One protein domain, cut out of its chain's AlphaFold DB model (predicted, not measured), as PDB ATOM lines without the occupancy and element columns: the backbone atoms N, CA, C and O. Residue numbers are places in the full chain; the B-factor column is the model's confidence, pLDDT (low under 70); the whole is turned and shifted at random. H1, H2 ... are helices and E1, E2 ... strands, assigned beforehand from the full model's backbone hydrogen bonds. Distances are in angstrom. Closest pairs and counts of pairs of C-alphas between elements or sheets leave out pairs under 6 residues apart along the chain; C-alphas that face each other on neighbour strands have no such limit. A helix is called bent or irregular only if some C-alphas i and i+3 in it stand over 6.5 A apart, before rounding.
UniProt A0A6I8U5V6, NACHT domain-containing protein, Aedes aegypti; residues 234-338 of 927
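Overview. This is residues 234 to 338 of the 927 residues of the protein "NACHT domain-containing protein" of Aedes aegypti (UniProt A0A6I8U5V6). A small body is made of H1, H2 and H3, with H3 nearly at right angles to the other two; the short E1-E2 hairpin sits at one end, and H4 reaches out at the other, where residues 333 to 338 stick out free. The long stretch 246 to 274 loops round the body without a named element. The printed part has 105 residues, with four named helices and two named strands that follow along the chain as H1 H2 H3 E1 E2 H4; the class is mostly helix, and E1 and E2 make an antiparallel sheet in the order E1 - E2. It is compact, with a radius of gyration of the C-alphas of 13.8 A, yet elongated, spanning 45 by 29 by 24 A.

Along the chain. H1, residues 234 to 245, begins at C-alpha (-37.122, -45.165, 31.524) and is 16.8 A long. H2, residues 275 to 290, is 21.9 A long. H3, residues 297 to 307, is irregular: C-alphas 299 and 302 are 8.4 A apart. E1 is residues 308 to 310 and E2 residues 315 to 318. H4, residues 322 to 337, is 23.7 A long and ends at C-alpha (-19.493, -46.268, 27.150).

Arrangement. Helix packing is mostly crossed, the helices that touch standing at no shallow tilt. H1 touches H4 at a steep tilt of 40 degrees, opposite ways, closest at the C-alphas of Leu 235 and Ala 328, 4.8 A. H1 touches H3, about perpendicular at 85 degrees, closest at the C-alphas of His 242 and Leu 307, 6.5 A. H2 and H3 only just touch, with 3 pairs of C-alphas within 8 A, the closest Gly 283 and Leu 297, 5.9 A. In the hairpin E1 and E2, N 309 and O 317 are 2.9 A apart, within hydrogen-bond range. Every O i to N i+4 pair is within that range in H1 and H2, 4 of 7 in H3 and 11 of 12 in H4.

Size, cuts and confidence. The C-alphas farthest apart, Ser 313 and Leu 338, are 46.2 A apart. The printed part has no cut, and the link H1 to H2 is long. Model confidence is under 70 at residues 261 to 268 and 320 to 322.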
ATOM      1  N   SER A 234     -35.696 -45.406  31.805       83.75
ATOM      2  CA  SER A 234     -37.122 -45.165  31.524       83.75
ATOM      3  C   SER A 234     -37.336 -44.487  30.168       83.75
ATOM      4  O   SER A 234     -38.384 -44.670  29.555       83.75
ATOM      5  N   LEU A 235     -36.342 -43.744  29.662       85.75
ATOM      6  CA  LEU A 235     -36.391 -43.134  28.331       85.75
ATOM      7  C   LEU A 235     -36.596 -44.172  27.219       85.75
ATOM      8  O   LEU A 235     -37.319 -43.886  26.271       85.75
ATOM      9  N   ASN A 236     -36.046 -45.384  27.357       86.25
ATOM     10  CA  ASN A 236     -36.201 -46.459  26.367       86.25
ATOM     11  C   ASN A 236     -37.655 -46.922  26.254       86.25
ATOM     12  O   ASN A 236     -38.202 -47.044  25.160       86.25
ATOM     13  N   CYS A 237     -38.291 -47.120  27.407       86.50
ATOM     14  CA  CYS A 237     -39.700 -47.473  27.528       86.50
ATOM     15  C   CYS A 237     -40.596 -46.393  26.892       86.50
ATOM     16  O   CYS A 237     -41.443 -46.705  26.053       86.50
ATOM     17  N   ILE A 238     -40.351 -45.112  27.193       85.50
ATOM     18  CA  ILE A 238     -41.128 -43.993  26.629       85.50
ATOM     19  C   ILE A 238     -40.899 -43.866  25.117       85.50
ATOM     20  O   ILE A 238     -41.860 -43.692  24.373       85.50
ATOM     21  N   ALA A 239     -39.652 -43.974  24.648       84.81
ATOM     22  CA  ALA A 239     -39.317 -43.871  23.229       84.81
ATOM     23  C   ALA A 239     -39.987 -44.975  22.402       84.81
ATOM     24  O   ALA A 239     -40.534 -44.694  21.337       84.81
ATOM     25  N   GLN A 240     -39.996 -46.214  22.901       87.06
ATOM     26  CA  GLN A 240     -40.649 -47.324  22.212       87.06
ATOM     27  C   GLN A 240     -42.173 -47.156  22.168       87.06
ATOM     28  O   GLN A 240     -42.781 -47.392  21.128       87.06
ATOM     29  N   LEU A 241     -42.802 -46.719  23.264       87.69
ATOM     30  CA  LEU A 241     -44.242 -46.431  23.273       87.69
ATOM     31  C   LEU A 241     -44.588 -45.251  22.359       87.69
ATOM     32  O   LEU A 241     -45.586 -45.302  21.645       87.69
ATOM     33  N   HIS A 242     -43.747 -44.214  22.318       83.94
ATOM     34  CA  HIS A 242     -43.924 -43.096  21.392       83.94
ATOM     35  C   HIS A 242     -43.885 -43.572  19.938       83.94
ATOM     36  O   HIS A 242     -44.804 -43.264  19.187       83.94
ATOM     37  N   LYS A 243     -42.891 -44.390  19.555       81.56
ATOM     38  CA  LYS A 243     -42.791 -44.973  18.203       81.56
ATOM     39  C   LYS A 243     -44.040 -45.774  17.817       81.56
ATOM     40  O   LYS A 243     -44.549 -45.594  16.713       81.56
ATOM     41  N   ASP A 244     -44.549 -46.603  18.722       84.75
ATOM     42  CA  ASP A 244     -45.694 -47.480  18.456       84.75
ATOM     43  C   ASP A 244     -47.029 -46.725  18.330       84.75
ATOM     44  O   ASP A 244     -47.916 -47.167  17.600       84.75
ATOM     45  N   PHE A 245     -47.181 -45.587  19.018       84.88
ATOM     46  CA  PHE A 245     -48.461 -44.873  19.130       84.88
ATOM     47  C   PHE A 245     -48.462 -43.457  18.529       84.88
ATOM     48  O   PHE A 245     -49.464 -42.749  18.632       84.88
ATOM     49  N   LYS A 246     -47.388 -43.049  17.841       75.06
ATOM     50  CA  LYS A 246     -47.230 -41.703  17.254       75.06
ATOM     51  C   LYS A 246     -48.359 -41.290  16.300       75.06
ATOM     52  O   LYS A 246     -48.738 -40.125  16.281       75.06
ATOM     53  N   ASN A 247     -48.883 -42.233  15.515       70.62
ATOM     54  CA  ASN A 247     -49.885 -41.986  14.468       70.62
ATOM     55  C   ASN A 247     -51.258 -42.592  14.801       70.62
ATOM     56  O   ASN A 247     -51.986 -43.007  13.899       70.62
ATOM     57  N   ILE A 248     -51.594 -42.722  16.085       80.31
ATOM     58  CA  ILE A 248     -52.872 -43.312  16.479       80.31
ATOM     59  C   ILE A 248     -54.029 -42.322  16.284       80.31
ATOM     60  O   ILE A 248     -53.877 -41.118  16.497       80.31
ATOM     61  N   ASN A 249     -55.188 -42.830  15.861       80.56
ATOM     62  CA  ASN A 249     -56.372 -41.998  15.654       80.56
ATOM     63  C   ASN A 249     -56.880 -41.427  16.991       80.56
ATOM     64  O   ASN A 249     -56.882 -42.158  17.983       80.56
ATOM     65  N   PRO A 250     -57.351 -40.167  17.035       82.38
ATOM     66  CA  PRO A 250     -57.912 -39.587  18.251       82.38
ATOM     67  C   PRO A 250     -59.124 -40.377  18.756       82.38
ATOM     68  O   PRO A 250     -59.982 -40.778  17.969       82.38
ATOM     69  N   VAL A 251     -59.239 -40.528  20.074       85.12
ATOM     70  CA  VAL A 251     -60.406 -41.129  20.744       85.12
ATOM     71  C   VAL A 251     -60.957 -40.146  21.772       85.12
ATOM     72  O   VAL A 251     -60.200 -39.348  22.318       85.12
ATOM     73  N   GLN A 252     -62.261 -40.163  22.054       84.81
ATOM     74  CA  GLN A 252     -62.785 -39.364  23.166       84.81
ATOM     75  C   GLN A 252     -62.133 -39.801  24.478       84.81
ATOM     76  O   GLN A 252     -62.043 -41.000  24.743       84.81
ATOM     77  N   CYS A 253     -61.644 -38.843  25.270       82.00
ATOM     78  CA  CYS A 253     -60.944 -39.166  26.508       82.00
ATOM     79  C   CYS A 253     -61.928 -39.842  27.476       82.00
ATOM     80  O   CYS A 253     -62.932 -39.221  27.838       82.00
ATOM     81  N   PRO A 254     -61.693 -41.100  27.894       82.88
ATOM     82  CA  PRO A 254     -62.620 -41.772  28.792       82.88
ATOM     83  C   PRO A 254     -62.724 -41.022  30.128       82.88
ATOM     84  O   PRO A 254     -61.695 -40.564  30.629       82.88
ATOM     85  N   PRO A 255     -63.912 -40.957  30.759       77.94
ATOM     86  CA  PRO A 255     -64.097 -40.278  32.052       77.94
ATOM     87  C   PRO A 255     -63.157 -40.807  33.146       77.94
ATOM     88  O   PRO A 255     -62.708 -40.074  34.021       77.94
ATOM     89  N   ASP A 256     -62.822 -42.093  33.047       74.38
ATOM     90  CA  ASP A 256     -61.931 -42.830  33.940       74.38
ATOM     91  C   ASP A 256     -60.442 -42.455  33.814       74.38
ATOM     92  O   ASP A 256     -59.621 -42.933  34.607       74.38
ATOM     93  N   LEU A 257     -60.071 -41.637  32.822       78.44
ATOM     94  CA  LEU A 257     -58.697 -41.237  32.532       78.44
ATOM     95  C   LEU A 257     -58.573 -39.709  32.544       78.44
ATOM     96  O   LEU A 257     -58.882 -39.029  31.574       78.44
ATOM     97  N   VAL A 258     -58.059 -39.165  33.648       74.56
ATOM     98  CA  VAL A 258     -57.746 -37.733  33.760       74.56
ATOM     99  C   VAL A 258     -56.289 -37.504  33.361       74.56
ATOM    100  O   VAL A 258     -55.387 -37.836  34.139       74.56
ATOM    101  N   ILE A 259     -56.071 -36.948  32.167       75.56
ATOM    102  CA  ILE A 259     -54.753 -36.508  31.691       75.56
ATOM    103  C   ILE A 259     -54.496 -35.081  32.182       75.56
ATOM    104  O   ILE A 259     -55.296 -34.182  31.942       75.56
ATOM    105  N   VAL A 260     -53.385 -34.881  32.888       72.94
ATOM    106  CA  VAL A 260     -52.965 -33.587  33.458       72.94
ATOM    107  C   VAL A 260     -51.563 -33.259  32.941       72.94
ATOM    108  O   VAL A 260     -50.886 -34.134  32.390       72.94
ATOM    109  N   GLU A 261     -51.100 -32.016  33.102       60.97
ATOM    110  CA  GLU A 261     -49.701 -31.684  32.830       60.97
ATOM    111  C   GLU A 261     -48.741 -32.628  33.583       60.97
ATOM    112  O   GLU A 261     -49.017 -33.031  34.714       60.97
ATOM    113  N   PRO A 262     -47.643 -33.056  32.936       61.66
ATOM    114  CA  PRO A 262     -46.774 -34.090  33.472       61.66
ATOM    115  C   PRO A 262     -45.991 -33.556  34.674       61.66
ATOM    116  O   PRO A 262     -45.241 -32.588  34.555       61.66
ATOM    117  N   ASP A 263     -46.088 -34.246  35.809       53.38
ATOM    118  CA  ASP A 263     -45.144 -34.063  36.907       53.38
ATOM    119  C   ASP A 263     -43.767 -34.621  36.514       53.38
ATOM    120  O   ASP A 263     -43.641 -35.708  35.951       53.38
ATOM    121  N   ASN A 264     -42.701 -33.886  36.843       52.00
ATOM    122  CA  ASN A 264     -41.317 -34.173  36.431       52.00
ATOM    123  C   ASN A 264     -40.688 -35.440  37.063       52.00
ATOM    124  O   ASN A 264     -39.475 -35.639  36.959       52.00
ATOM    125  N   GLN A 265     -41.462 -36.287  37.748       55.03
ATOM    126  CA  GLN A 265     -40.969 -37.495  38.413       55.03
ATOM    127  C   GLN A 265     -41.574 -38.749  37.780       55.03
ATOM    128  O   GLN A 265     -42.740 -39.075  37.977       55.03
ATOM    129  N   ILE A 266     -40.743 -39.469  37.027       60.53
ATOM    130  CA  ILE A 266     -41.082 -40.765  36.437       60.53
ATOM    131  C   ILE A 266     -40.630 -41.842  37.418       60.53
ATOM    132  O   ILE A 266     -39.430 -42.004  37.634       60.53
ATOM    133  N   THR A 267     -41.578 -42.546  38.032       55.88
ATOM    134  CA  THR A 267     -41.289 -43.577  39.042       55.88
ATOM    135  C   THR A 267     -41.503 -45.009  38.544       55.88
ATOM    136  O   THR A 267     -40.808 -45.890  39.035       55.88
ATOM    137  N   ASN A 268     -42.352 -45.246  37.530       66.00
ATOM    138  CA  ASN A 268     -42.727 -46.596  37.074       66.00
ATOM    139  C   ASN A 268     -42.737 -46.722  35.530       66.00
ATOM    140  O   ASN A 268     -43.744 -46.402  34.900       66.00
ATOM    141  N   CYS A 269     -41.647 -47.205  34.914       77.94
ATOM    142  CA  CYS A 269     -41.636 -47.667  33.514       77.94
ATOM    143  C   CYS A 269     -41.169 -49.132  33.478       77.94
ATOM    144  O   CYS A 269     -40.096 -49.416  34.022       77.94
ATOM    145  N   PRO A 270     -41.927 -50.053  32.858       82.19
ATOM    146  CA  PRO A 270     -41.500 -51.437  32.740       82.19
ATOM    147  C   PRO A 270     -40.330 -51.560  31.760       82.19
ATOM    148  O   PRO A 270     -40.155 -50.738  30.856       82.19
ATOM    149  N   SER A 271     -39.519 -52.605  31.931       81.94
ATOM    150  CA  SER A 271     -38.471 -52.935  30.961       81.94
ATOM    151  C   SER A 271     -39.098 -53.292  29.613       81.94
ATOM    152  O   SER A 271     -40.102 -54.001  29.581       81.94
ATOM    153  N   VAL A 272     -38.492 -52.851  28.506       82.12
ATOM    154  CA  VAL A 272     -39.013 -53.056  27.140       82.12
ATOM    155  C   VAL A 272     -39.198 -54.545  26.805       82.12
ATOM    156  O   VAL A 272     -40.120 -54.893  26.072       82.12
ATOM    157  N   ASP A 273     -38.396 -55.426  27.408       80.56
ATOM    158  CA  ASP A 273     -38.451 -56.881  27.194       80.56
ATOM    159  C   ASP A 273     -39.364 -57.624  28.189       80.56
ATOM    160  O   ASP A 273     -39.451 -58.853  28.173       80.56
ATOM    161  N   SER A 274     -40.041 -56.909  29.092       85.81
ATOM    162  CA  SER A 274     -40.898 -57.526  30.110       85.81
ATOM    163  C   SER A 274     -42.299 -57.867  29.588       85.81
ATOM    164  O   SER A 274     -42.852 -57.192  28.717       85.81
ATOM    165  N   SER A 275     -42.924 -58.889  30.179       85.38
ATOM    166  CA  SER A 275     -44.336 -59.220  29.927       85.38
ATOM    167  C   SER A 275     -45.283 -58.068  30.286       85.38
ATOM    168  O   SER A 275     -46.274 -57.850  29.598       85.38
ATOM    169  N   ASP A 276     -44.929 -57.304  31.319       86.94
ATOM    170  CA  ASP A 276     -45.629 -56.108  31.801       86.94
ATOM    171  C   ASP A 276     -45.656 -54.996  30.733       86.94
ATOM    172  O   ASP A 276     -46.693 -54.404  30.447       86.94
ATOM    173  N   PHE A 277     -44.551 -54.791  30.007       88.06
ATOM    174  CA  PHE A 277     -44.509 -53.831  28.900       88.06
ATOM    175  C   PHE A 277     -45.412 -54.225  27.720       88.06
ATOM    176  O   PHE A 277     -46.016 -53.363  27.073       88.06
ATOM    177  N   LYS A 278     -45.540 -55.527  27.443       87.44
ATOM    178  CA  LYS A 278     -46.464 -56.029  26.416       87.44
ATOM    179  C   LYS A 278     -47.922 -55.794  26.823       87.44
ATOM    180  O   LYS A 278     -48.703 -55.303  26.009       87.44
ATOM    181  N   GLU A 279     -48.260 -56.073  28.079       89.19
ATOM    182  CA  GLU A 279     -49.594 -55.827  28.637       89.19
ATOM    183  C   GLU A 279     -49.951 -54.330  28.628       89.19
ATOM    184  O   GLU A 279     -51.063 -53.957  28.245       89.19
ATOM    185  N   LEU A 280     -48.981 -53.455  28.916       89.62
ATOM    186  CA  LEU A 280     -49.124 -52.006  28.779       89.62
ATOM    187  C   LEU A 280     -49.430 -51.583  27.332       89.62
ATOM    188  O   LEU A 280     -50.369 -50.814  27.109       89.62
ATOM    189  N   LYS A 281     -48.688 -52.089  26.336       89.44
ATOM    190  CA  LYS A 281     -48.951 -51.797  24.911       89.44
ATOM    191  C   LYS A 281     -50.352 -52.222  24.489       89.44
ATOM    192  O   LYS A 281     -51.057 -51.452  23.836       89.44
ATOM    193  N   ASP A 282     -50.765 -53.427  24.861       87.88
ATOM    194  CA  ASP A 282     -52.092 -53.940  24.524       87.88
ATOM    195  C   ASP A 282     -53.199 -53.155  25.248       87.88
ATOM    196  O   ASP A 282     -54.259 -52.894  24.675       87.88
ATOM    197  N   GLY A 283     -52.941 -52.697  26.477       88.81
ATOM    198  CA  GLY A 283     -53.810 -51.779  27.212       88.81
ATOM    199  C   GLY A 283     -53.992 -50.435  26.501       88.81
ATOM    200  O   GLY A 283     -55.126 -49.988  26.329       88.81
ATOM    201  N   ILE A 284     -52.902 -49.817  26.032       89.81
ATOM    202  CA  ILE A 284     -52.948 -48.563  25.258       89.81
ATOM    203  C   ILE A 284     -53.681 -48.777  23.928       89.81
ATOM    204  O   ILE A 284     -54.524 -47.964  23.557       89.81
ATOM    205  N   ARG A 285     -53.434 -49.885  23.220       88.88
ATOM    206  CA  ARG A 285     -54.139 -50.183  21.963       88.88
ATOM    207  C   ARG A 285     -55.651 -50.301  22.179       88.88
ATOM    208  O   ARG A 285     -56.419 -49.651  21.476       88.88
ATOM    209  N   ASN A 286     -56.081 -51.040  23.205       87.31
ATOM    210  CA  ASN A 286     -57.502 -51.163  23.550       87.31
ATOM    211  C   ASN A 286     -58.135 -49.826  23.978       87.31
ATOM    212  O   ASN A 286     -59.316 -49.610  23.709       87.31
ATOM    213  N   LEU A 287     -57.377 -48.920  24.605       88.75
ATOM    214  CA  LEU A 287     -57.854 -47.572  24.925       88.75
ATOM    215  C   LEU A 287     -58.238 -46.801  23.653       88.75
ATOM    216  O   LEU A 287     -59.325 -46.234  23.593       88.75
ATOM    217  N   PHE A 288     -57.385 -46.809  22.631       86.25
ATOM    218  CA  PHE A 288     -57.638 -46.077  21.387       86.25
ATOM    219  C   PHE A 288     -58.624 -46.775  20.443       86.25
ATOM    220  O   PHE A 288     -59.353 -46.101  19.722       86.25
ATOM    221  N   GLU A 289     -58.690 -48.108  20.458       85.69
ATOM    222  CA  GLU A 289     -59.630 -48.865  19.619       85.69
ATOM    223  C   GLU A 289     -61.038 -48.954  20.220       85.69
ATOM    224  O   GLU A 289     -62.025 -48.927  19.488       85.69
ATOM    225  N   LYS A 290     -61.143 -49.103  21.547       83.19
ATOM    226  CA  LYS A 290     -62.400 -49.453  22.234       83.19
ATOM    227  C   LYS A 290     -62.825 -48.439  23.296       83.19
ATOM    228  O   LYS A 290     -63.900 -48.593  23.864       83.19
ATOM    229  N   GLY A 291     -61.998 -47.438  23.610       80.38
ATOM    230  CA  GLY A 291     -62.279 -46.465  24.673       80.38
ATOM    231  C   GLY A 291     -62.222 -47.046  26.091       80.38
ATOM    232  O   GLY A 291     -62.715 -46.421  27.027       80.38
ATOM    233  N   VAL A 292     -61.653 -48.245  26.274       80.25
ATOM    234  CA  VAL A 292     -61.652 -48.956  27.563       80.25
ATOM    235  C   VAL A 292     -60.331 -48.744  28.300       80.25
ATOM    236  O   VAL A 292     -59.262 -49.064  27.785       80.25
ATOM    237  N   VAL A 293     -60.404 -48.270  29.548       84.31
ATOM    238  CA  VAL A 293     -59.244 -48.116  30.440       84.31
ATOM    239  C   VAL A 293     -59.126 -49.348  31.341       84.31
ATOM    240  O   VAL A 293     -59.933 -49.542  32.253       84.31
ATOM    241  N   SER A 294     -58.114 -50.191  31.121       84.44
ATOM    242  CA  SER A 294     -57.890 -51.375  31.962       84.44
ATOM    243  C   SER A 294     -57.367 -51.006  33.360       84.44
ATOM    244  O   SER A 294     -56.730 -49.967  33.553       84.44
ATOM    245  N   LYS A 295     -57.590 -51.877  34.359       83.12
ATOM    246  CA  LYS A 295     -57.007 -51.711  35.709       83.12
ATOM    247  C   LYS A 295     -55.477 -51.637  35.671       83.12
ATOM    248  O   LYS A 295     -54.897 -50.874  36.435       83.12
ATOM    249  N   HIS A 296     -54.861 -52.398  34.769       85.38
ATOM    250  CA  HIS A 296     -53.424 -52.392  34.517       85.38
ATOM    251  C   HIS A 296     -52.955 -51.018  34.001       85.38
ATOM    252  O   HIS A 296     -52.050 -50.410  34.563       85.38
ATOM    253  N   LEU A 297     -53.656 -50.447  33.016       85.81
ATOM    254  CA  LEU A 297     -53.322 -49.150  32.421       85.81
ATOM    255  C   LEU A 297     -53.389 -47.987  33.433       85.81
ATOM    256  O   LEU A 297     -52.586 -47.057  33.363       85.81
ATOM    257  N   LYS A 298     -54.296 -48.059  34.423       83.62
ATOM    258  CA  LYS A 298     -54.420 -47.055  35.500       83.62
ATOM    259  C   LYS A 298     -53.151 -46.937  36.363       83.62
ATOM    260  O   LYS A 298     -52.911 -45.871  36.925       83.62
ATOM    261  N   GLN A 299     -52.319 -47.981  36.433       85.19
ATOM    262  CA  GLN A 299     -51.058 -47.981  37.191       85.19
ATOM    263  C   GLN A 299     -49.960 -47.134  36.521       85.19
ATOM    264  O   GLN A 299     -49.034 -46.680  37.191       85.19
ATOM    265  N   TYR A 300     -50.106 -46.847  35.224       86.19
ATOM    266  CA  TYR A 300     -49.141 -46.123  34.391       86.19
ATOM    267  C   TYR A 300     -49.570 -44.683  34.071       86.19
ATOM    268  O   TYR A 300     -49.132 -44.091  33.086       86.19
ATOM    269  N   LYS A 301     -50.420 -44.076  34.908       79.88
ATOM    270  CA  LYS A 301     -51.002 -42.741  34.669       79.88
ATOM    271  C   LYS A 301     -49.958 -41.647  34.386       79.88
ATOM    272  O   LYS A 301     -50.145 -40.848  33.474       79.88
ATOM    273  N   SER A 302     -48.850 -41.623  35.127       78.25
ATOM    274  CA  SER A 302     -47.763 -40.650  34.919       78.25
ATOM    275  C   SER A 302     -47.079 -40.815  33.557       78.25
ATOM    276  O   SER A 302     -46.781 -39.823  32.898       78.25
ATOM    277  N   LEU A 303     -46.895 -42.055  33.100       83.31
ATOM    278  CA  LEU A 303     -46.350 -42.383  31.782       83.31
ATOM    279  C   LEU A 303     -47.314 -41.980  30.653       83.31
ATOM    280  O   LEU A 303     -46.888 -41.425  29.641       83.31
ATOM    281  N   LEU A 304     -48.621 -42.178  30.843       85.44
ATOM    282  CA  LEU A 304     -49.644 -41.756  29.880       85.44
ATOM    283  C   LEU A 304     -49.708 -40.231  29.730       85.44
ATOM    284  O   LEU A 304     -49.829 -39.752  28.609       85.44
ATOM    285  N   ASN A 305     -49.537 -39.467  30.815       81.56
ATOM    286  CA  ASN A 305     -49.461 -37.998  30.761       81.56
ATOM    287  C   ASN A 305     -48.239 -37.480  29.975       81.56
ATOM    288  O   ASN A 305     -48.220 -36.333  29.526       81.56
ATOM    289  N   ILE A 306     -47.197 -38.302  29.819       79.31
ATOM    290  CA  ILE A 306     -46.018 -37.977  29.003       79.31
ATOM    291  C   ILE A 306     -46.285 -38.271  27.525       79.31
ATOM    292  O   ILE A 306     -45.840 -37.512  26.661       79.31
ATOM    293  N   LEU A 307     -47.003 -39.358  27.241       81.81
ATOM    294  CA  LEU A 307     -47.271 -39.846  25.888       81.81
ATOM    295  C   LEU A 307     -48.467 -39.161  25.223       81.81
ATOM    296  O   LEU A 307     -48.469 -39.015  24.004       81.81
ATOM    297  N   PHE A 308     -49.462 -38.720  25.993       85.94
ATOM    298  CA  PHE A 308     -50.744 -38.250  25.473       85.94
ATOM    299  C   PHE A 308     -51.156 -36.892  26.053       85.94
ATOM    300  O   PHE A 308     -50.669 -36.442  27.090       85.94
ATOM    301  N   THR A 309     -52.057 -36.209  25.352       85.06
ATOM    302  CA  THR A 309     -52.700 -34.961  25.780       85.06
ATOM    303  C   THR A 309     -54.138 -34.920  25.278       85.06
ATOM    304  O   THR A 309     -54.502 -35.680  24.385       85.06
ATOM    305  N   THR A 310     -54.958 -34.029  25.826       82.75
ATOM    306  CA  THR A 310     -56.304 -33.756  25.312       82.75
ATOM    307  C   THR A 310     -56.300 -32.521  24.419       82.75
ATOM    308  O   THR A 310     -55.683 -31.510  24.764       82.75
ATOM    309  N   ASN A 311     -56.971 -32.589  23.272       79.25
ATOM    310  CA  ASN A 311     -57.230 -31.415  22.435       79.25
ATOM    311  C   ASN A 311     -58.415 -30.588  23.004       79.25
ATOM    312  O   ASN A 311     -59.094 -31.046  23.929       79.25
ATOM    313  N   PRO A 312     -58.698 -29.379  22.473       74.56
ATOM    314  CA  PRO A 312     -59.805 -28.541  22.951       74.56
ATOM    315  C   PRO A 312     -61.195 -29.191  22.855       74.56
ATOM    316  O   PRO A 312     -62.096 -28.808  23.595       74.56
ATOM    317  N   SER A 313     -61.373 -30.192  21.986       75.25
ATOM    318  CA  SER A 313     -62.619 -30.958  21.840       75.25
ATOM    319  C   SER A 313     -62.721 -32.173  22.778       75.25
ATOM    320  O   SER A 313     -63.645 -32.979  22.644       75.25
ATOM    321  N   GLY A 314     -61.791 -32.314  23.731       80.31
ATOM    322  CA  GLY A 314     -61.795 -33.368  24.751       80.31
ATOM    323  C   GLY A 314     -61.275 -34.730  24.276       80.31
ATOM    324  O   GLY A 314     -61.339 -35.706  25.022       80.31
ATOM    325  N   GLN A 315     -60.731 -34.822  23.063       85.69
ATOM    326  CA  GLN A 315     -60.174 -36.062  22.523       85.69
ATOM    327  C   GLN A 315     -58.727 -36.266  22.967       85.69
ATOM    328  O   GLN A 315     -57.920 -35.335  22.967       85.69
ATOM    329  N   LEU A 316     -58.391 -37.512  23.283       85.69
ATOM    330  CA  LEU A 316     -57.045 -37.970  23.574       85.69
ATOM    331  C   LEU A 316     -56.233 -38.087  22.276       85.69
ATOM    332  O   LEU A 316     -56.638 -38.776  21.338       85.69
ATOM    333  N   ILE A 317     -55.072 -37.435  22.244       83.19
ATOM    334  CA  ILE A 317     -54.117 -37.437  21.129       83.19
ATOM    335  C   ILE A 317     -52.696 -37.717  21.635       83.19
ATOM    336  O   ILE A 317     -52.368 -37.425  22.787       83.19
ATOM    337  N   SER A 318     -51.829 -38.262  20.776       81.56
ATOM    338  CA  SER A 318     -50.398 -38.405  21.084       81.56
ATOM    339  C   SER A 318     -49.737 -37.037  21.230       81.56
ATOM    340  O   SER A 318     -49.959 -36.136  20.419       81.56
ATOM    341  N   ARG A 319     -48.872 -36.884  22.234       79.62
ATOM    342  CA  ARG A 319     -47.938 -35.758  22.298       79.62
ATOM    343  C   ARG A 319     -46.834 -35.944  21.275       79.62
ATOM    344  O   ARG A 319     -46.314 -37.048  21.089       79.62
ATOM    345  N   ASP A 320     -46.430 -34.841  20.660       64.94
ATOM    346  CA  ASP A 320     -45.237 -34.828  19.831       64.94
ATOM    347  C   ASP A 320     -44.019 -34.567  20.724       64.94
ATOM    348  O   ASP A 320     -43.814 -33.465  21.228       64.94
ATOM    349  N   ASN A 321     -43.255 -35.623  21.003       67.38
ATOM    350  CA  ASN A 321     -42.111 -35.581  21.911       67.38
ATOM    351  C   ASN A 321     -40.897 -36.252  21.257       67.38
ATOM    352  O   ASN A 321     -40.264 -37.142  21.824       67.38
ATOM    353  N   ASN A 322     -40.595 -35.834  20.023       64.12
ATOM    354  CA  ASN A 322     -39.515 -36.397  19.202       64.12
ATOM    355  C   ASN A 322     -38.136 -36.339  19.893       64.12
ATOM    356  O   ASN A 322     -37.286 -37.191  19.633       64.12
ATOM    357  N   ASP A 323     -37.939 -35.400  20.825       71.50
ATOM    358  CA  ASP A 323     -36.736 -35.309  21.658       71.50
ATOM    359  C   ASP A 323     -36.501 -36.570  22.503       71.50
ATOM    360  O   ASP A 323     -35.355 -36.908  22.786       71.50
ATOM    361  N   VAL A 324     -37.557 -37.289  22.904       79.38
ATOM    362  CA  VAL A 324     -37.436 -38.467  23.779       79.38
ATOM    363  C   VAL A 324     -36.713 -39.614  23.087       79.38
ATOM    364  O   VAL A 324     -35.902 -40.277  23.725       79.38
ATOM    365  N   ILE A 325     -36.949 -39.824  21.789       79.00
ATOM    366  CA  ILE A 325     -36.251 -40.863  21.016       79.00
ATOM    367  C   ILE A 325     -34.752 -40.544  20.959       79.00
ATOM    368  O   ILE A 325     -33.920 -41.406  21.226       79.00
ATOM    369  N   CYS A 326     -34.418 -39.282  20.682       80.88
ATOM    370  CA  CYS A 326     -33.043 -38.790  20.658       80.88
ATOM    371  C   CYS A 326     -32.360 -38.943  22.033       80.88
ATOM    372  O   CYS A 326     -31.234 -39.432  22.124       80.88
ATOM    373  N   LEU A 327     -33.061 -38.593  23.116       85.81
ATOM    374  CA  LEU A 327     -32.569 -38.734  24.488       85.81
ATOM    375  C   LEU A 327     -32.374 -40.198  24.904       85.81
ATOM    376  O   LEU A 327     -31.385 -40.496  25.567       85.81
ATOM    377  N   ALA A 328     -33.287 -41.097  24.530       87.31
ATOM    378  CA  ALA A 328     -33.188 -42.526  24.822       87.31
ATOM    379  C   ALA A 328     -31.974 -43.155  24.130       87.31
ATOM    380  O   ALA A 328     -31.180 -43.844  24.769       87.31
ATOM    381  N   GLU A 329     -31.778 -42.846  22.847       87.81
ATOM    382  CA  GLU A 329     -30.628 -43.342  22.095       87.81
ATOM    383  C   GLU A 329     -29.310 -42.801  22.663       87.81
ATOM    384  O   GLU A 329     -28.358 -43.552  22.882       87.81
ATOM    385  N   LEU A 330     -29.269 -41.504  22.984       88.62
ATOM    386  CA  LEU A 330     -28.109 -40.885  23.619       88.62
ATOM    387  C   LEU A 330     -27.805 -41.527  24.980       88.62
ATOM    388  O   LEU A 330     -26.638 -41.760  25.293       88.62
ATOM    389  N   TYR A 331     -28.836 -41.828  25.778       89.62
ATOM    390  CA  TYR A 331     -28.689 -42.530  27.051       89.62
ATOM    391  C   TYR A 331     -28.074 -43.916  26.850       89.62
ATOM    392  O   TYR A 331     -27.074 -44.199  27.500       89.62
ATOM    393  N   ASN A 332     -28.600 -44.730  25.930       88.69
ATOM    394  CA  ASN A 332     -28.088 -46.079  25.662       88.69
ATOM    395  C   ASN A 332     -26.620 -46.066  25.237       88.69
ATOM    396  O   ASN A 332     -25.816 -46.860  25.723       88.69
ATOM    397  N   MET A 333     -26.247 -45.145  24.347       90.00
ATOM    398  CA  MET A 333     -24.855 -45.036  23.916       90.00
ATOM    399  C   MET A 333     -23.936 -44.614  25.066       90.00
ATOM    400  O   MET A 333     -22.858 -45.178  25.230       90.00
ATOM    401  N   LEU A 334     -24.350 -43.633  25.875       90.56
ATOM    402  CA  LEU A 334     -23.556 -43.164  27.010       90.56
ATOM    403  C   LEU A 334     -23.468 -44.213  28.123       90.56
ATOM    404  O   LEU A 334     -22.388 -44.401  28.667       90.56
ATOM    405  N   SER A 335     -24.551 -44.929  28.434       88.94
ATOM    406  CA  SER A 335     -24.559 -45.972  29.468       88.94
ATOM    407  C   SER A 335     -23.683 -47.169  29.113       88.94
ATOM    408  O   SER A 335     -23.168 -47.824  30.011       88.94
ATOM    409  N   ASN A 336     -23.508 -47.450  27.820       87.06
ATOM    410  CA  ASN A 336     -22.625 -48.517  27.350       87.06
ATOM    411  C   ASN A 336     -21.146 -48.100  27.340       87.06
ATOM    412  O   ASN A 336     -20.269 -48.959  27.346       87.06
ATOM    413  N   GLU A 337     -20.857 -46.796  27.288       88.50
ATOM    414  CA  GLU A 337     -19.493 -46.268  27.150       88.50
ATOM    415  C   GLU A 337     -18.937 -45.610  28.421       88.50
ATOM    416  O   GLU A 337     -17.731 -45.371  28.496       88.50
ATOM    417  N   LEU A 338     -19.784 -45.286  29.399       87.38
ATOM    418  CA  LEU A 338     -19.400 -44.705  30.684       87.38
ATOM    419  C   LEU A 338     -19.555 -45.741  31.802       87.38
ATOM    420  O   LEU A 338     -20.624 -46.317  31.971       87.38
TER     421      LEU A 338